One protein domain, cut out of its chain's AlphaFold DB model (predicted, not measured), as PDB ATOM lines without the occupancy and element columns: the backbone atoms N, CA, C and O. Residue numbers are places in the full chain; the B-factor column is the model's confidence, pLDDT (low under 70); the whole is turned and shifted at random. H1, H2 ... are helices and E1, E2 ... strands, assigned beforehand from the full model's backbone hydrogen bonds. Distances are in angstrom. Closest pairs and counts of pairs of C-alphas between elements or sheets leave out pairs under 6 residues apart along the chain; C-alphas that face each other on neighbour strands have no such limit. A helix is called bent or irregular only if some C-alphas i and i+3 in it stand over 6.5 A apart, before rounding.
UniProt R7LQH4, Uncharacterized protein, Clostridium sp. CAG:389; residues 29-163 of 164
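AT A GLANCE: This is residues 29 to 163 of the 164 residues of an uncharacterized protein of Clostridium sp. CAG:389 (UniProt R7LQH4). A sheet of six strands, curled like part of a barrel, wraps round one long helix, H4. Over the opposite face of the sheet is H1, which folds back on H2 as a helical hairpin, while the short helix H3 only grazes the sheet. The printed part has 135 residues, with four named helices and six named strands in the order E1, E2, H1, H2, E3, H3, E4, E5, H4, E6. The sheet is mixed, in the order E1, E2, E3, E4, E5, E6, with E5 and E6 parallel and the other neighbours antiparallel; the class is mixed, helices and strands. The whole is compact, with a radius of gyration of the C-alphas of 15.3 A and spans of 47 by 36 by 28 A.

IN THESE COORDINATES: E1 is residues 29 to 32, beginning at C-alpha 29 (194.169, 256.992, 147.339), and E2 is residues 37 to 41. H1 is residues 44 to 52, 13.9 A long, and H2 is residues 59 to 72, 20.0 A long. H1 is irregular: C-alphas 45 and 48 are 7.0 A apart. E3, residues 82 to 88, is 19.2 A long, and H3 is residues 98 to 101. E4, residues 106 to 117, is 31.2 A long and bends by 57 degrees at residue 109, where C-alpha 109 is at (185.598, 248.874, 157.347). E5, residues 125 to 132, is 22.5 A long. H4, residues 134 to 153, is 28.2 A long; it is irregular, with C-alphas 135 and 138 8.2 A apart, and has a kink of 56 degrees near residue 141. E6 is residues 159 to 162, ending at C-alpha 162 (196.383, 242.901, 162.236).

HOW THE PARTS SIT: The sheet is strongly twisted, and its edge strands are E1 and E6. The hairpin E1 and E2 is antiparallel at 165 degrees, with N 30 and O 39 2.8 A apart, within hydrogen-bond range. E2 and E3 are antiparallel, with N 38 and O 86 at 2.8 A. E3 and E4 are antiparallel, with N 85 and O 110 at 2.9 A. The hairpin E4 and E5 is antiparallel, with N 113 and O 129 at 2.9 A. E5 and E6 are parallel at 26 degrees, with N 161 and O 128 at 3.2 A. E5, H4 and E6 form a strand-helix-strand unit, two parallel neighbour strands with a helix between, and its crossover is right-handed. The sheet curls round H4; the closest C-alphas of H4 and E1 are those of Ser 146 and Asp 32, 5.9 A apart, and those of H4 and E6 are Gln 144 and Ala 160, 6.7 A apart. H1 lies on the opposite face from H4, at a height over the sheet of 9.5 A; its closest C-alpha pair with E4 is Ile 50 and Ala 108, 7.1 A apart. H1 and H2 touch at a shallow tilt of 17 degrees, opposite ways, with the C-alphas of Ile 51 and Lys 62 closest at 6.4 A. H2 is not on the sheet and is apart from H4. In H2 every O i to N i+4 pair is within hydrogen-bond range; H1 has 3 of 5 and H4 11 of 16, and H3 is too short for such a pair.

THE WHOLE: The two C-alphas farthest apart, those of Glu 91 and Leu 121, are 49.1 A apart. The printed part has no cut, and no link is long. The mean pLDDT of the printed part is 83.5, and residues 117 to 125 and 157 to 163 are under 70.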
ATOM      1  N   PHE A  29     195.429 257.549 147.810       91.00
ATOM      2  CA  PHE A  29     194.169 256.992 147.339       91.00
ATOM      3  C   PHE A  29     194.427 255.770 146.449       91.00
ATOM      4  O   PHE A  29     194.622 255.865 145.241       91.00
ATOM      5  N   PHE A  30     194.420 254.584 147.049       91.25
ATOM      6  CA  PHE A  30     194.686 253.325 146.363       91.25
ATOM      7  C   PHE A  30     193.424 252.480 146.225       91.25
ATOM      8  O   PHE A  30     192.799 252.120 147.220       91.25
ATOM      9  N   ILE A  31     193.084 252.107 144.991       91.19
ATOM     10  CA  ILE A  31     191.967 251.207 144.690       91.19
ATOM     11  C   ILE A  31     192.495 249.792 144.415       91.19
ATOM     12  O   ILE A  31     193.147 249.554 143.397       91.19
ATOM     13  N   ASP A  32     192.122 248.823 145.254       91.69
ATOM     14  CA  ASP A  32     192.285 247.397 144.965       91.69
ATOM     15  C   ASP A  32     190.991 246.824 144.385       91.69
ATOM     16  O   ASP A  32     190.110 246.300 145.073       91.69
ATOM     17  N   LYS A  33     190.893 246.912 143.062       90.38
ATOM     18  CA  LYS A  33     189.742 246.438 142.295       90.38
ATOM     19  C   LYS A  33     189.488 244.932 142.439       90.38
ATOM     20  O   LYS A  33     188.349 244.492 142.281       90.38
ATOM     21  N   GLU A  34     190.518 244.132 142.712       90.94
ATOM     22  CA  GLU A  34     190.367 242.679 142.849       90.94
ATOM     23  C   GLU A  34     189.658 242.312 144.148       90.94
ATOM     24  O   GLU A  34     188.829 241.400 144.157       90.94
ATOM     25  N   ASN A  35     189.959 243.058 145.209       92.06
ATOM     26  CA  ASN A  35     189.378 242.878 146.534       92.06
ATOM     27  C   ASN A  35     188.162 243.785 146.785       92.06
ATOM     28  O   ASN A  35     187.453 243.595 147.768       92.06
ATOM     29  N   GLY A  36     187.882 244.733 145.884       93.25
ATOM     30  CA  GLY A  36     186.782 245.685 146.037       93.25
ATOM     31  C   GLY A  36     187.021 246.661 147.187       93.25
ATOM     32  O   GLY A  36     186.068 247.045 147.860       93.25
ATOM     33  N   LEU A  37     188.283 247.022 147.427       95.19
ATOM     34  CA  LEU A  37     188.700 247.857 148.549       95.19
ATOM     35  C   LEU A  37     189.351 249.156 148.075       95.19
ATOM     36  O   LEU A  37     189.941 249.217 146.995       95.19
ATOM     37  N   VAL A  38     189.277 250.176 148.921       94.50
ATOM     38  CA  VAL A  38     190.083 251.394 148.837       94.50
ATOM     39  C   VAL A  38     190.877 251.539 150.126       94.50
ATOM     40  O   VAL A  38     190.330 251.354 151.210       94.50
ATOM     41  N   ILE A  39     192.156 251.884 150.008       93.06
ATOM     42  CA  ILE A  39     192.972 252.365 151.122       93.06
ATOM     43  C   ILE A  39     193.325 253.810 150.816       93.06
ATOM     44  O   ILE A  39     193.898 254.096 149.763       93.06
ATOM     45  N   ARG A  40     192.976 254.723 151.713       92.56
ATOM     46  CA  ARG A  40     193.228 256.151 151.517       92.56
ATOM     47  C   ARG A  40     193.652 256.835 152.800       92.56
ATOM     48  O   ARG A  40     193.369 256.324 153.882       92.56
ATOM     49  N   SER A  41     194.266 258.003 152.671       90.81
ATOM     50  CA  SER A  41     194.560 258.874 153.808       90.81
ATOM     51  C   SER A  41     193.294 259.199 154.602       90.81
ATOM     52  O   SER A  41     192.207 259.392 154.038       90.81
ATOM     53  N   PHE A  42     193.444 259.208 155.924       88.94
ATOM     54  CA  PHE A  42     192.392 259.574 156.861       88.94
ATOM     55  C   PHE A  42     192.330 261.095 157.006       88.94
ATOM     56  O   PHE A  42     193.352 261.722 157.270       88.94
ATOM     57  N   MET A  43     191.140 261.677 156.840       85.69
ATOM     58  CA  MET A  43     190.941 263.122 156.932       85.69
ATOM     59  C   MET A  43     190.496 263.554 158.332       85.69
ATOM     60  O   MET A  43     189.762 262.842 159.025       85.69
ATOM     61  N   GLU A  44     190.895 264.761 158.733       84.06
ATOM     62  CA  GLU A  44     190.580 265.349 160.045       84.06
ATOM     63  C   GLU A  44     189.078 265.416 160.336       84.06
ATOM     64  O   GLU A  44     188.607 265.157 161.446       84.06
ATOM     65  N   ASP A  45     188.276 265.741 159.332       84.00
ATOM     66  CA  ASP A  45     186.842 265.899 159.507       84.00
ATOM     67  C   ASP A  45     186.081 264.577 159.644       84.00
ATOM     68  O   ASP A  45     184.938 264.552 160.115       84.00
ATOM     69  N   GLU A  46     186.723 263.471 159.284       86.50
ATOM     70  CA  GLU A  46     186.176 262.128 159.369       86.50
ATOM     71  C   GLU A  46     186.441 261.473 160.726       86.50
ATOM     72  O   GLU A  46     185.796 260.468 161.042       86.50
ATOM     73  N   ILE A  47     187.319 262.050 161.565       88.12
ATOM     74  CA  ILE A  47     187.701 261.504 162.879       88.12
ATOM     75  C   ILE A  47     186.462 261.083 163.670       88.12
ATOM     76  O   ILE A  47     186.382 259.977 164.210       88.12
ATOM     77  N   ASN A  48     185.461 261.965 163.732       87.06
ATOM     78  CA  ASN A  48     184.242 261.707 164.486       87.06
ATOM     79  C   ASN A  48     183.439 260.533 163.941       87.06
ATOM     80  O   ASN A  48     182.970 259.710 164.729       87.06
ATOM     81  N   PHE A  49     183.275 260.472 162.624       86.56
ATOM     82  CA  PHE A  49     182.495 259.434 161.970       86.56
ATOM     83  C   PHE A  49     183.166 258.069 162.133       86.56
ATOM     84  O   PHE A  49     182.518 257.117 162.566       86.56
ATOM     85  N   ILE A  50     184.471 258.002 161.870       85.81
ATOM     86  CA  ILE A  50     185.216 256.748 161.781       85.81
ATOM     87  C   ILE A  50     185.542 256.178 163.168       85.81
ATOM     88  O   ILE A  50     185.320 254.994 163.408       85.81
ATOM     89  N   ILE A  51     185.944 256.998 164.145       86.38
ATOM     90  CA  ILE A  51     186.189 256.504 165.517       86.38
ATOM     91  C   ILE A  51     184.913 255.984 166.182       86.38
ATOM     92  O   ILE A  51     184.956 255.053 166.986       86.38
ATOM     93  N   ASN A  52     183.752 256.531 165.826       86.12
ATOM     94  CA  ASN A  52     182.490 256.022 166.349       86.12
ATOM     95  C   ASN A  52     182.168 254.603 165.838       86.12
ATOM     96  O   ASN A  52     181.444 253.896 166.539       86.12
ATOM     97  N   GLN A  53     182.737 254.179 164.700       83.62
ATOM     98  CA  GLN A  53     182.576 252.830 164.140       83.62
ATOM     99  C   GLN A  53     183.441 251.763 164.822       83.62
ATOM    100  O   GLN A  53     183.220 250.591 164.550       83.62
ATOM    101  N   TYR A  54     184.392 252.137 165.688       81.44
ATOM    102  CA  TYR A  54     185.176 251.146 166.426       81.44
ATOM    103  C   TYR A  54     184.272 250.302 167.321       81.44
ATOM    104  O   TYR A  54     183.603 250.828 168.227       81.44
ATOM    105  N   ASP A  55     184.310 249.003 167.074       79.19
ATOM    106  CA  ASP A  55     183.682 247.988 167.900       79.19
ATOM    107  C   ASP A  55     184.561 247.721 169.138       79.19
ATOM    108  O   ASP A  55     185.759 248.003 169.143       79.19
ATOM    109  N   ASN A  56     183.951 247.246 170.227       78.06
ATOM    110  CA  ASN A  56     184.645 246.695 171.402       78.06
ATOM    111  C   ASN A  56     185.682 247.575 172.131       78.06
ATOM    112  O   ASN A  56     186.452 247.067 172.942       78.06
ATOM    113  N   ILE A  57     185.637 248.899 171.953       82.25
ATOM    114  CA  ILE A  57     186.406 249.852 172.771       82.25
ATOM    115  C   ILE A  57     185.496 250.719 173.643       82.25
ATOM    116  O   ILE A  57     184.373 251.090 173.276       82.25
ATOM    117  N   THR A  58     186.002 251.095 174.809       87.38
ATOM    118  CA  THR A  58     185.296 251.931 175.777       87.38
ATOM    119  C   THR A  58     185.118 253.366 175.274       87.38
ATOM    120  O   THR A  58     185.880 253.893 174.459       87.38
ATOM    121  N   ALA A  59     184.138 254.080 175.836       87.81
ATOM    122  CA  ALA A  59     183.963 255.511 175.573       87.81
ATOM    123  C   ALA A  59     185.182 256.356 176.003       87.81
ATOM    124  O   ALA A  59     185.372 257.470 175.511       87.81
ATOM    125  N   SER A  60     185.996 255.864 176.943       89.00
ATOM    126  CA  SER A  60     187.253 256.509 177.330       89.00
ATOM    127  C   SER A  60     188.296 256.384 176.217       89.00
ATOM    128  O   SER A  60     188.856 257.389 175.784       89.00
ATOM    129  N   GLU A  61     188.477 255.180 175.673       87.88
ATOM    130  CA  GLU A  61     189.406 254.918 174.567       87.88
ATOM    131  C   GLU A  61     188.997 255.649 173.289       87.88
ATOM    132  O   GLU A  61     189.847 256.276 172.661       87.88
ATOM    133  N   LYS A  62     187.695 255.686 172.959       89.25
ATOM    134  CA  LYS A  62     187.182 256.502 171.839       89.25
ATOM    135  C   LYS A  62     187.564 257.971 171.987       89.25
ATOM    136  O   LYS A  62     187.978 258.596 171.016       89.25
ATOM    137  N   ARG A  63     187.432 258.530 173.196       90.44
ATOM    138  CA  ARG A  63     187.800 259.927 173.483       90.44
ATOM    139  C   ARG A  63     189.306 260.154 173.394       90.44
ATOM    140  O   ARG A  63     189.709 261.165 172.823       90.44
ATOM    141  N   ARG A  64     190.117 259.228 173.916       90.81
ATOM    142  CA  ARG A  64     191.582 259.280 173.818       90.81
ATOM    143  C   ARG A  64     192.031 259.271 172.357       90.81
ATOM    144  O   ARG A  64     192.683 260.216 171.933       90.81
ATOM    145  N   LYS A  65     191.588 258.283 171.576       88.06
ATOM    146  CA  LYS A  65     191.976 258.142 170.166       88.06
ATOM    147  C   LYS A  65     191.501 259.319 169.314       88.06
ATOM    148  O   LYS A  65     192.227 259.789 168.449       88.06
ATOM    149  N   LYS A  66     190.309 259.861 169.605       90.62
ATOM    150  CA  LYS A  66     189.850 261.129 169.014       90.62
ATOM    151  C   LYS A  66     190.831 262.261 169.261       90.62
ATOM    152  O   LYS A  66     191.148 262.980 168.326       90.62
ATOM    153  N   ARG A  67     191.246 262.454 170.512       91.25
ATOM    154  CA  ARG A  67     192.165 263.533 170.873       91.25
ATOM    155  C   ARG A  67     193.488 263.384 170.127       91.25
ATOM    156  O   ARG A  67     193.880 264.325 169.458       91.25
ATOM    157  N   GLU A  68     194.078 262.193 170.166       89.81
ATOM    158  CA  GLU A  68     195.335 261.883 169.471       89.81
ATOM    159  C   GLU A  68     195.241 262.190 167.973       89.81
ATOM    160  O   GLU A  68     196.056 262.932 167.442       89.81
ATOM    161  N   LEU A  69     194.189 261.726 167.296       88.88
ATOM    162  CA  LEU A  69     194.016 261.996 165.868       88.88
ATOM    163  C   LEU A  69     193.808 263.481 165.548       88.88
ATOM    164  O   LEU A  69     194.299 263.939 164.525       88.88
ATOM    165  N   ASN A  70     193.111 264.239 166.405       89.75
ATOM    166  CA  ASN A  70     192.954 265.689 166.211       89.75
ATOM    167  C   ASN A  70     194.274 266.451 166.415       89.75
ATOM    168  O   ASN A  70     194.415 267.555 165.904       89.75
ATOM    169  N   GLU A  71     195.215 265.893 167.175       89.81
ATOM    170  CA  GLU A  71     196.539 266.481 167.394       89.81
ATOM    171  C   GLU A  71     197.535 266.075 166.295       89.81
ATOM    172  O   GLU A  71     198.375 266.883 165.902       89.81
ATOM    173  N   GLU A  72     197.447 264.843 165.785       87.81
ATOM    174  CA  GLU A  72     198.401 264.296 164.815       87.81
ATOM    175  C   GLU A  72     198.035 264.580 163.353       87.81
ATOM    176  O   GLU A  72     198.928 264.881 162.562       87.81
ATOM    177  N   LEU A  73     196.754 264.508 162.967       85.62
ATOM    178  CA  LEU A  73     196.340 264.687 161.566       85.62
ATOM    179  C   LEU A  73     196.650 266.080 160.978       85.62
ATOM    180  O   LEU A  73     197.037 266.123 159.815       85.62
ATOM    181  N   PRO A  74     196.618 267.193 161.730       84.12
ATOM    182  CA  PRO A  74     197.020 268.494 161.182       84.12
ATOM    183  C   PRO A  74     198.521 268.643 160.910       84.12
ATOM    184  O   PRO A  74     198.951 269.633 160.316       84.12
ATOM    185  N   LYS A  75     199.357 267.714 161.389       85.06
ATOM    186  CA  LYS A  75     200.809 267.804 161.206       85.06
ATOM    187  C   LYS A  75     201.190 267.467 159.770       85.06
ATOM    188  O   LYS A  75     200.615 266.583 159.140       85.06
ATOM    189  N   GLU A  76     202.230 268.129 159.276       79.25
ATOM    190  CA  GLU A  76     202.767 267.867 157.943       79.25
ATOM    191  C   GLU A  76     203.100 266.370 157.772       79.25
ATOM    192  O   GLU A  76     203.749 265.766 158.631       79.25
ATOM    193  N   LYS A  77     202.675 265.777 156.650       77.50
ATOM    194  CA  LYS A  77     202.900 264.363 156.276       77.50
ATOM    195  C   LYS A  77     202.128 263.328 157.111       77.50
ATOM    196  O   LYS A  77     202.298 262.130 156.871       77.50
ATOM    197  N   SER A  78     201.253 263.736 158.032       81.44
ATOM    198  CA  SER A  78     200.398 262.834 158.825       81.44
ATOM    199  C   SER A  78     199.469 261.958 157.967       81.44
ATOM    200  O   SER A  78     199.135 260.837 158.353       81.44
ATOM    201  N   GLN A  79     199.104 262.422 156.769       77.69
ATOM    202  CA  GLN A  79     198.244 261.719 155.818       77.69
ATOM    203  C   GLN A  79     198.827 260.378 155.345       77.69
ATOM    204  O   GLN A  79     198.108 259.525 154.825       77.69
ATOM    205  N   TYR A  80     200.139 260.193 155.505       80.94
ATOM    206  CA  TYR A  80     200.855 258.960 155.192       80.94
ATOM    207  C   TYR A  80     200.929 258.020 156.397       80.94
ATOM    208  O   TYR A  80     201.343 256.868 156.247       80.94
ATOM    209  N   ASN A  81     200.553 258.518 157.576       86.19
ATOM    210  CA  ASN A  81     200.613 257.808 158.843       86.19
ATOM    211  C   ASN A  81     199.258 257.227 159.237       86.19
ATOM    212  O   ASN A  81     199.215 256.171 159.850       86.19
ATOM    213  N   TYR A  82     198.155 257.857 158.842       89.56
ATOM    214  CA  TYR A  82     196.811 257.391 159.173       89.56
ATOM    215  C   TYR A  82     195.995 257.150 157.911       89.56
ATOM    216  O   TYR A  82     195.896 258.015 157.037       89.56
ATOM    217  N   PHE A  83     195.384 255.974 157.814       90.88
ATOM    218  CA  PHE A  83     194.618 255.572 156.641       90.88
ATOM    219  C   PHE A  83     193.331 254.852 157.025       90.88
ATOM    220  O   PHE A  83     193.205 254.233 158.080       90.88
ATOM    221  N   VAL A  84     192.361 254.938 156.127       93.31
ATOM    222  CA  VAL A  84     191.067 254.269 156.215       93.31
ATOM    223  C   VAL A  84     191.048 253.156 155.182       93.31
ATOM    224  O   VAL A  84     191.441 253.364 154.030       93.31
ATOM    225  N   VAL A  85     190.559 251.984 155.583       94.12
ATOM    226  CA  VAL A  85     190.207 250.911 154.654       94.12
ATOM    227  C   VAL A  85     188.709 250.962 154.421       94.12
ATOM    228  O   VAL A  85     187.914 250.919 155.362       94.12
ATOM    229  N   GLU A  86     188.315 251.044 153.159       95.38
ATOM    230  CA  GLU A  86     186.924 251.145 152.752       95.38
ATOM    231  C   GLU A  86     186.557 250.022 151.790       95.38
ATOM    232  O   GLU A  86     187.287 249.716 150.849       95.38
ATOM    233  N   LYS A  87     185.378 249.442 151.986       95.12
ATOM    234  CA  LYS A  87     184.746 248.568 151.003       95.12
ATOM    235  C   LYS A  87     184.050 249.430 149.951       95.12
ATOM    236  O   LYS A  87     183.295 250.336 150.299       95.12
ATOM    237  N   ILE A  88     184.268 249.123 148.677       94.38
ATOM    238  CA  ILE A  88     183.526 249.715 147.561       94.38
ATOM    239  C   ILE A  88     182.172 249.017 147.458       94.38
ATOM    240  O   ILE A  88     182.097 247.790 147.354       94.38
ATOM    241  N   GLU A  89     181.097 249.795 147.455       92.50
ATOM    242  CA  GLU A  89     179.755 249.264 147.261       92.50
ATOM    243  C   GLU A  89     179.452 249.066 145.772       92.50
ATOM    244  O   GLU A  89     179.759 249.903 144.919       92.50
ATOM    245  N   GLY A  90     178.814 247.940 145.458       87.62
ATOM    246  CA  GLY A  90     178.354 247.612 144.114       87.62
ATOM    247  C   GLY A  90     178.749 246.216 143.647       87.62
ATOM    248  O   GLY A  90     179.545 245.507 144.259       87.62
ATOM    249  N   GLU A  91     178.173 245.823 142.518       86.19
ATOM    250  CA  GLU A  91     178.342 244.492 141.946       86.19
ATOM    251  C   GLU A  91     179.372 244.479 140.812       86.19
ATOM    252  O   GLU A  91     179.587 245.475 140.112       86.19
ATOM    253  N   ASN A  92     179.979 243.309 140.590       86.56
ATOM    254  CA  ASN A  92     180.874 243.048 139.459       86.56
ATOM    255  C   ASN A  92     182.027 244.062 139.321       86.56
ATOM    256  O   ASN A  92     182.464 244.369 138.209       86.56
ATOM    257  N   LEU A  93     182.552 244.558 140.448       88.88
ATOM    258  CA  LEU A  93     183.602 245.586 140.497       88.88
ATOM    259  C   LEU A  93     184.816 245.236 139.622       88.88
ATOM    260  O   LEU A  93     185.325 246.088 138.896       88.88
ATOM    261  N   LYS A  94     185.198 243.952 139.572       87.56
ATOM    262  CA  LYS A  94     186.289 243.423 138.728       87.56
ATOM    263  C   LYS A  94     186.130 243.716 137.229       87.56
ATOM    264  O   LYS A  94     187.125 243.797 136.512       87.56
ATOM    265  N   ARG A  95     184.904 243.914 136.738       87.06
ATOM    266  CA  ARG A  95     184.618 244.196 135.320       87.06
ATOM    267  C   ARG A  95     184.471 245.687 135.012       87.06
ATOM    268  O   ARG A  95     184.525 246.067 133.847       87.06
ATOM    269  N   LYS A  96     184.310 246.541 136.026       85.19
ATOM    270  CA  LYS A  96     184.166 247.994 135.840       85.19
ATOM    271  C   LYS A  96     185.500 248.645 135.459       85.19
ATOM    272  O   LYS A  96     186.570 248.138 135.797       85.19
ATOM    273  N   LYS A  97     185.458 249.766 134.737       84.88
ATOM    274  CA  LYS A  97     186.659 250.572 134.459       84.88
ATOM    275  C   LYS A  97     187.135 251.239 135.756       84.88
ATOM    276  O   LYS A  97     186.312 251.563 136.600       84.88
ATOM    277  N   LEU A  98     188.443 251.435 135.923       79.62
ATOM    278  CA  LEU A  98     189.002 251.978 137.170       79.62
ATOM    279  C   LEU A  98     188.434 253.368 137.499       79.62
ATOM    280  O   LEU A  98     187.999 253.606 138.618       79.62
ATOM    281  N   ASN A  99     188.341 254.244 136.495       79.50
ATOM    282  CA  ASN A  99     187.793 255.592 136.640       79.50
ATOM    283  C   ASN A  99     186.337 255.615 137.142       79.50
ATOM    284  O   ASN A  99     185.937 256.557 137.816       79.50
ATOM    285  N   THR A 100     185.542 254.575 136.865       82.44
ATOM    286  CA  THR A 100     184.155 254.513 137.345       82.44
ATOM    287  C   THR A 100     184.041 254.055 138.796       82.44
ATOM    288  O   THR A 100     182.976 254.213 139.383       82.44
ATOM    289  N   LEU A 101     185.112 253.512 139.387       83.94
ATOM    290  CA  LEU A 101     185.132 253.086 140.789       83.94
ATOM    291  C   LEU A 101     185.282 254.265 141.757       83.94
ATOM    292  O   LEU A 101     184.751 254.195 142.860       83.94
ATOM    293  N   TYR A 102     185.934 255.355 141.340       78.94
ATOM    294  CA  TYR A 102     186.139 256.546 142.176       78.94
ATOM    295  C   TYR A 102     184.827 257.192 142.647       78.94
ATOM    296  O   TYR A 102     184.763 257.731 143.748       78.94
ATOM    297  N   GLY A 103     183.774 257.119 141.826       79.19
ATOM    298  CA  GLY A 103     182.460 257.690 142.132       79.19
ATOM    299  C   GLY A 103     181.513 256.756 142.889       79.19
ATOM    300  O   GLY A 103     180.382 257.151 143.165       79.19
ATOM    301  N   LEU A 104     181.921 255.517 143.188       87.62
ATOM    302  CA  LEU A 104     181.049 254.572 143.879       87.62
ATOM    303  C   LEU A 104     180.984 254.863 145.387       87.62
ATOM    304  O   LEU A 104     181.978 255.305 145.974       87.62
ATOM    305  N   PRO A 105     179.833 254.592 146.035       91.25
ATOM    306  CA  PRO A 105     179.723 254.662 147.485       91.25
ATOM    307  C   PRO A 105     180.726 253.726 148.160       91.25
ATOM    308  O   PRO A 105     181.062 252.661 147.636       91.25
ATOM    309  N   ARG A 106     181.203 254.139 149.333       93.19
ATOM    310  CA  ARG A 106     182.226 253.432 150.099       93.19
ATOM    311  C   ARG A 106     181.837 253.382 151.567       93.19
ATOM    312  O   ARG A 106     181.268 254.339 152.088       93.19
ATOM    313  N   THR A 107     182.167 252.272 152.213       92.25
ATOM    314  CA  THR A 107     181.905 252.046 153.634       92.25
ATOM    315  C   THR A 107     183.227 251.828 154.349       92.25
ATOM    316  O   THR A 107     183.970 250.921 153.978       92.25
ATOM    317  N   ALA A 108     183.523 252.630 155.374       92.88
ATOM    318  CA  ALA A 108     184.697 252.424 156.219       92.88
ATOM    319  C   ALA A 108     184.574 251.091 156.968       92.88
ATOM    320  O   ALA A 108     183.615 250.866 157.712       92.88
ATOM    321  N   ILE A 109     185.545 250.210 156.748       93.88
ATOM    322  CA  ILE A 109     185.598 248.874 157.347       93.88
ATOM    323  C   ILE A 109     186.761 248.705 158.320       93.88
ATOM    324  O   ILE A 109     186.799 247.726 159.062       93.88
ATOM    325  N   GLY A 110     187.695 249.650 158.331       91.31
ATOM    326  CA  GLY A 110     188.799 249.653 159.266       91.31
ATOM    327  C   GLY A 110     189.625 250.924 159.196       91.31
ATOM    328  O   GLY A 110     189.485 251.743 158.284       91.31
ATOM    329  N   LEU A 111     190.510 251.054 160.170       90.88
ATOM    330  CA  LEU A 111     191.559 252.058 160.206       90.88
ATOM    331  C   LEU A 111     192.905 251.366 160.187       90.88
ATOM    332  O   LEU A 111     193.040 250.240 160.662       90.88
ATOM    333  N   GLY A 112     193.922 252.079 159.744       88.94
ATOM    334  CA  GLY A 112     195.256 251.724 160.147       88.94
ATOM    335  C   GLY A 112     196.159 252.909 160.378       88.94
ATOM    336  O   GLY A 112     195.851 254.062 160.063       88.94
ATOM    337  N   GLU A 113     197.270 252.558 160.995       88.94
ATOM    338  CA  GLU A 113     198.279 253.465 161.482       88.94
ATOM    339  C   GLU A 113     199.650 252.948 161.061       88.94
ATOM    340  O   GLU A 113     199.973 251.767 161.204       88.94
ATOM    341  N   ARG A 114     200.457 253.841 160.507       85.94
ATOM    342  CA  ARG A 114     201.853 253.618 160.184       85.94
ATOM    343  C   ARG A 114     202.676 254.321 161.247       85.94
ATOM    344  O   ARG A 114     202.522 255.514 161.485       85.94
ATOM    345  N   TYR A 115     203.606 253.579 161.824       80.50
ATOM    346  CA  TYR A 115     204.529 254.084 162.824       80.50
ATOM    347  C   TYR A 115     205.914 253.475 162.649       80.50
ATOM    348  O   TYR A 115     206.106 252.411 162.056       80.50
ATOM    349  N   TRP A 116     206.907 254.170 163.188       72.94
ATOM    350  CA  TRP A 116     208.256 253.643 163.305       72.94
ATOM    351  C   TRP A 116     208.375 252.844 164.594       72.94
ATOM    352  O   TRP A 116     207.967 253.296 165.659       72.94
ATOM    353  N   SER A 117     208.942 251.648 164.498       65.81
ATOM    354  CA  SER A 117     209.165 250.780 165.653       65.81
ATOM    355  C   SER A 117     210.612 250.300 165.702       65.81
ATOM    356  O   SER A 117     211.235 250.095 164.657       65.81
ATOM    357  N   GLY A 118     211.115 250.085 166.917       58.09
ATOM    358  CA  GLY A 118     212.441 249.530 167.181       58.09
ATOM    359  C   GLY A 118     213.180 250.290 168.284       58.09
ATOM    360  O   GLY A 118     213.111 251.512 168.350       58.09
ATOM    361  N   ASN A 119     213.915 249.559 169.126       48.44
ATOM    362  CA  ASN A 119     214.833 250.118 170.120       48.44
ATOM    363  C   ASN A 119     216.276 249.825 169.674       48.44
ATOM    364  O   ASN A 119     216.742 248.698 169.817       48.44
ATOM    365  N   GLY A 120     216.993 250.827 169.161       48.12
ATOM    366  CA  GLY A 120     218.425 250.716 168.845       48.12
ATOM    367  C   GLY A 120     218.786 249.930 167.571       48.12
ATOM    368  O   GLY A 120     217.923 249.524 166.800       48.12
ATOM    369  N   LEU A 121     220.104 249.778 167.356       46.91
ATOM    370  CA  LEU A 121     220.836 249.428 166.117       46.91
ATOM    371  C   LEU A 121     220.385 248.178 165.328       46.91
ATOM    372  O   LEU A 121     220.897 247.944 164.235       46.91
ATOM    373  N   THR A 122     219.432 247.386 165.815       47.31
ATOM    374  CA  THR A 122     218.872 246.239 165.093       47.31
ATOM    375  C   THR A 122     217.353 246.190 165.287       47.31
ATOM    376  O   THR A 122     216.854 246.191 166.405       47.31
ATOM    377  N   ASN A 123     216.612 246.129 164.171       51.31
ATOM    378  CA  ASN A 123     215.138 246.159 164.065       51.31
ATOM    379  C   ASN A 123     214.461 247.541 164.073       51.31
ATOM    380  O   ASN A 123     213.307 247.643 164.486       51.31
ATOM    381  N   PHE A 124     215.122 248.581 163.557       55.94
ATOM    382  CA  PHE A 124     214.416 249.793 163.136       55.94
ATOM    383  C   PHE A 124     213.638 249.498 161.849       55.94
ATOM    384  O   PHE A 124     214.222 249.097 160.838       55.94
ATOM    385  N   GLY A 125     212.321 249.649 161.893       66.50
ATOM    386  CA  GLY A 125     211.482 249.361 160.742       66.50
ATOM    387  C   GLY A 125     210.135 250.050 160.819       66.50
ATOM    388  O   GLY A 125     209.517 250.150 161.883       66.50
ATOM    389  N   GLU A 126     209.691 250.499 159.653       71.56
ATOM    390  CA  GLU A 126     208.332 250.956 159.439       71.56
ATOM    391  C   GLU A 126     207.356 249.798 159.668       71.56
ATOM    392  O   GLU A 126     207.519 248.698 159.127       71.56
ATOM    393  N   ARG A 127     206.340 250.046 160.486       78.25
ATOM    394  CA  ARG A 127     205.249 249.117 160.746       78.25
ATOM    395  C   ARG A 127     203.938 249.756 160.371       78.25
ATOM    396  O   ARG A 127     203.776 250.969 160.471       78.25
ATOM    397  N   ILE A 128     203.034 248.903 159.922       82.50
ATOM    398  CA  ILE A 128     201.687 249.299 159.574       82.50
ATOM    399  C   ILE A 128     200.732 248.355 160.285       82.50
ATOM    400  O   ILE A 128     200.782 247.137 160.093       82.50
ATOM    401  N   GLU A 129     199.877 248.939 161.101       85.94
ATOM    402  CA  GLU A 129     198.873 248.246 161.878       85.94
ATOM    403  C   GLU A 129     197.500 248.512 161.282       85.94
ATOM    404  O   GLU A 129     197.145 249.654 160.991       85.94
ATOM    405  N   LEU A 130     196.742 247.440 161.067       87.69
ATOM    406  CA  LEU A 130     195.372 247.499 160.583       87.69
ATOM    407  C   LEU A 130     194.418 246.994 161.657       87.69
ATOM    408  O   LEU A 130     194.545 245.867 162.130       87.69
ATOM    409  N   HIS A 131     193.403 247.799 161.939       88.69
ATOM    410  CA  HIS A 131     192.252 247.431 162.739       88.69
ATOM    411  C   HIS A 131     191.012 247.373 161.843       88.69
ATOM    412  O   HIS A 131     190.504 248.407 161.400       88.69
ATOM    413  N   ILE A 132     190.531 246.160 161.572       91.12
ATOM    414  CA  ILE A 132     189.275 245.915 160.857       91.12
ATOM    415  C   ILE A 132     188.161 245.771 161.888       91.12
ATOM    416  O   ILE A 132     188.306 245.010 162.838       91.12
ATOM    417  N   TYR A 133     187.057 246.492 161.699       90.38
ATOM    418  CA  TYR A 133     185.924 246.437 162.621       90.38
ATOM    419  C   TYR A 133     185.308 245.041 162.652       90.38
ATOM    420  O   TYR A 133     185.284 244.341 161.635       90.38
ATOM    421  N   ASP A 134     184.754 244.649 163.796       88.31
ATOM    422  CA  ASP A 134     184.321 243.273 164.038       88.31
ATOM    423  C   ASP A 134     183.246 242.819 163.054       88.31
ATOM    424  O   ASP A 134     183.300 241.714 162.508       88.31
ATOM    425  N   LYS A 135     182.316 243.717 162.718       90.50
ATOM    426  CA  LYS A 135     181.277 243.469 161.702       90.50
ATOM    427  C   LYS A 135     181.819 243.243 160.278       90.50
ATOM    428  O   LYS A 135     181.056 242.875 159.383       90.50
ATOM    429  N   TYR A 136     183.110 243.485 160.055       92.69
ATOM    430  CA  TYR A 136     183.795 243.377 158.769       92.69
ATOM    431  C   TYR A 136     185.008 242.440 158.795       92.69
ATOM    432  O   TYR A 136     185.808 242.471 157.859       92.69
ATOM    433  N   GLN A 137     185.137 241.562 159.794       90.94
ATOM    434  CA  GLN A 137     186.263 240.621 159.898       90.94
ATOM    435  C   GLN A 137     186.487 239.761 158.641       90.94
ATOM    436  O   GLN A 137     187.621 239.366 158.368       90.94
ATOM    437  N   GLN A 138     185.467 239.519 157.813       93.25
ATOM    438  CA  GLN A 138     185.614 238.842 156.518       93.25
ATOM    439  C   GLN A 138     186.557 239.569 155.537       93.25
ATOM    440  O   GLN A 138     187.088 238.948 154.619       93.25
ATOM    441  N   TYR A 139     186.796 240.870 155.728       93.31
ATOM    442  CA  TYR A 139     187.697 241.687 154.909       93.31
ATOM    443  C   TYR A 139     189.131 241.732 155.429       93.31
ATOM    444  O   TYR A 139     189.980 242.369 154.811       93.31
ATOM    445  N   THR A 140     189.429 241.031 156.514       90.94
ATOM    446  CA  THR A 140     190.747 241.015 157.148       90.94
ATOM    447  C   THR A 140     191.865 240.602 156.183       90.94
ATOM    448  O   THR A 140     192.788 241.376 155.931       90.94
ATOM    449  N   ILE A 141     191.752 239.421 155.566       90.75
ATOM    450  CA  ILE A 141     192.741 238.922 154.594       90.75
ATOM    451  C   ILE A 141     192.783 239.802 153.326       90.75
ATOM    452  O   ILE A 141     193.880 240.208 152.932       90.75
ATOM    453  N   PRO A 142     191.642 240.164 152.697       93.44
ATOM    454  CA  PRO A 142     191.633 241.116 151.585       93.44
ATOM    455  C   PRO A 142     192.357 242.434 151.891       93.44
ATOM    456  O   PRO A 142     193.162 242.888 151.081       93.44
ATOM    457  N   SER A 143     192.135 243.008 153.075       92.62
ATOM    458  CA  SER A 143     192.752 244.272 153.496       92.62
ATOM    459  C   SER A 143     194.264 244.146 153.648       92.62
ATOM    460  O   SER A 143     194.997 245.030 153.210       92.62
ATOM    461  N   GLN A 144     194.754 243.027 154.194       89.19
ATOM    462  CA  GLN A 144     196.193 242.751 154.251       89.19
ATOM    463  C   GLN A 144     196.818 242.668 152.856       89.19
ATOM    464  O   GLN A 144     197.876 243.251 152.624       89.19
ATOM    465  N   ILE A 145     196.167 241.974 151.918       91.06
ATOM    466  CA  ILE A 145     196.647 241.853 150.534       91.06
ATOM    467  C   ILE A 145     196.701 243.231 149.870       91.06
ATOM    468  O   ILE A 145     197.716 243.586 149.267       91.06
ATOM    469  N   SER A 146     195.635 244.024 150.001       91.81
ATOM    470  CA  SER A 146     195.583 245.386 149.464       91.81
ATOM    471  C   SER A 146     196.664 246.279 150.071       91.81
ATOM    472  O   SER A 146     197.315 247.026 149.342       91.81
ATOM    473  N   LEU A 147     196.925 246.163 151.374       88.94
ATOM    474  CA  LEU A 147     197.971 246.938 152.031       88.94
ATOM    475  C   LEU A 147     199.374 246.549 151.545       88.94
ATOM    476  O   LEU A 147     200.186 247.433 151.298       88.94
ATOM    477  N   ILE A 148     199.653 245.259 151.337       87.31
ATOM    478  CA  ILE A 148     200.934 244.805 150.764       87.31
ATOM    479  C   ILE A 148     201.142 245.384 149.357       87.31
ATOM    480  O   ILE A 148     202.237 245.839 149.028       87.31
ATOM    481  N   LYS A 149     200.098 245.406 148.520       88.94
ATOM    482  CA  LYS A 149     200.172 246.025 147.185       88.94
ATOM    483  C   LYS A 149     200.466 247.528 147.278       88.94
ATOM    484  O   LYS A 149     201.277 248.040 146.507       88.94
ATOM    485  N   LEU A 150     199.822 248.225 148.218       87.38
ATOM    486  CA  LEU A 150     200.051 249.648 148.468       87.38
ATOM    487  C   LEU A 150     201.498 249.920 148.899       87.38
ATOM    488  O   LEU A 150     202.158 250.774 148.310       87.38
ATOM    489  N   THR A 151     202.019 249.185 149.886       82.75
ATOM    490  CA  THR A 151     203.385 249.401 150.386       82.75
ATOM    491  C   THR A 151     204.434 249.134 149.317       82.75
ATOM    492  O   THR A 151     205.383 249.906 149.201       82.75
ATOM    493  N   GLN A 152     204.232 248.118 148.473       83.94
ATOM    494  CA  GLN A 152     205.086 247.861 147.311       83.94
ATOM    495  C   GLN A 152     205.092 249.036 146.326       83.94
ATOM    496  O   GLN A 152     206.165 249.459 145.901       83.94
ATOM    497  N   LYS A 153     203.919 249.596 145.995       84.56
ATOM    498  CA  LYS A 153     203.806 250.765 145.102       84.56
ATOM    499  C   LYS A 153     204.462 252.020 145.679       84.56
ATOM    500  O   LYS A 153     205.035 252.798 144.928       84.56
ATOM    501  N   LEU A 154     204.402 252.205 146.997       79.06
ATOM    502  CA  LEU A 154     205.031 253.330 147.693       79.06
ATOM    503  C   LEU A 154     206.518 253.096 148.023       79.06
ATOM    504  O   LEU A 154     207.157 253.970 148.600       79.06
ATOM    505  N   GLY A 155     207.081 251.924 147.699       76.50
ATOM    506  CA  GLY A 155     208.465 251.571 148.043       76.50
ATOM    507  C   GLY A 155     208.720 251.411 149.548       76.50
ATOM    508  O   GLY A 155     209.871 251.438 149.991       76.50
ATOM    509  N   LEU A 156     207.663 251.244 150.347       71.88
ATOM    510  CA  LEU A 156     207.733 251.123 151.800       71.88
ATOM    511  C   LEU A 156     208.136 249.696 152.189       71.88
ATOM    512  O   LEU A 156     207.575 248.714 151.703       71.88
ATOM    513  N   LYS A 157     209.099 249.561 153.107       59.97
ATOM    514  CA  LYS A 157     209.625 248.261 153.580       59.97
ATOM    515  C   LYS A 157     208.871 247.735 154.811       59.97
ATOM    516  O   LYS A 157     209.483 247.181 155.724       59.97
ATOM    517  N   GLY A 158     207.557 247.944 154.859       53.06
ATOM    518  CA  GLY A 158     206.733 247.649 156.032       53.06
ATOM    519  C   GLY A 158     206.244 246.200 156.112       53.06
ATOM    520  O   GLY A 158     205.899 245.589 155.100       53.06
ATOM    521  N   ARG A 159     206.164 245.654 157.333       57.34
ATOM    522  CA  ARG A 159     205.358 244.455 157.632       57.34
ATOM    523  C   ARG A 159     203.976 244.908 158.101       57.34
ATOM    524  O   ARG A 159     203.882 245.591 159.116       57.34
ATOM    525  N   ALA A 160     202.935 244.521 157.370       55.00
ATOM    526  CA  ALA A 160     201.547 244.726 157.767       55.00
ATOM    527  C   ALA A 160     201.103 243.613 158.723       55.00
ATOM    528  O   ALA A 160     201.249 242.433 158.395       55.00
ATOM    529  N   TYR A 161     200.540 243.958 159.877       62.56
ATOM    530  CA  TYR A 161     199.877 242.990 160.753       62.56
ATOM    531  C   TYR A 161     198.552 243.539 161.267       62.56
ATOM    532  O   TYR A 161     198.310 244.743 161.282       62.56
ATOM    533  N   ILE A 162     197.675 242.608 161.627       54.09
ATOM    534  CA  ILE A 162     196.383 242.901 162.236       54.09
ATOM    535  C   ILE A 162     196.568 242.716 163.732       54.09
ATOM    536  O   ILE A 162     197.042 241.655 164.153       54.09
ATOM    537  N   GLU A 163     196.211 243.723 164.515       50.97
ATOM    538  CA  GLU A 163     196.042 243.540 165.952       50.97
ATOM    539  C   GLU A 163     194.712 242.797 166.178       50.97
ATOM    540  O   GLU A 163     193.685 243.183 165.613       50.97
TER     541      GLU A 163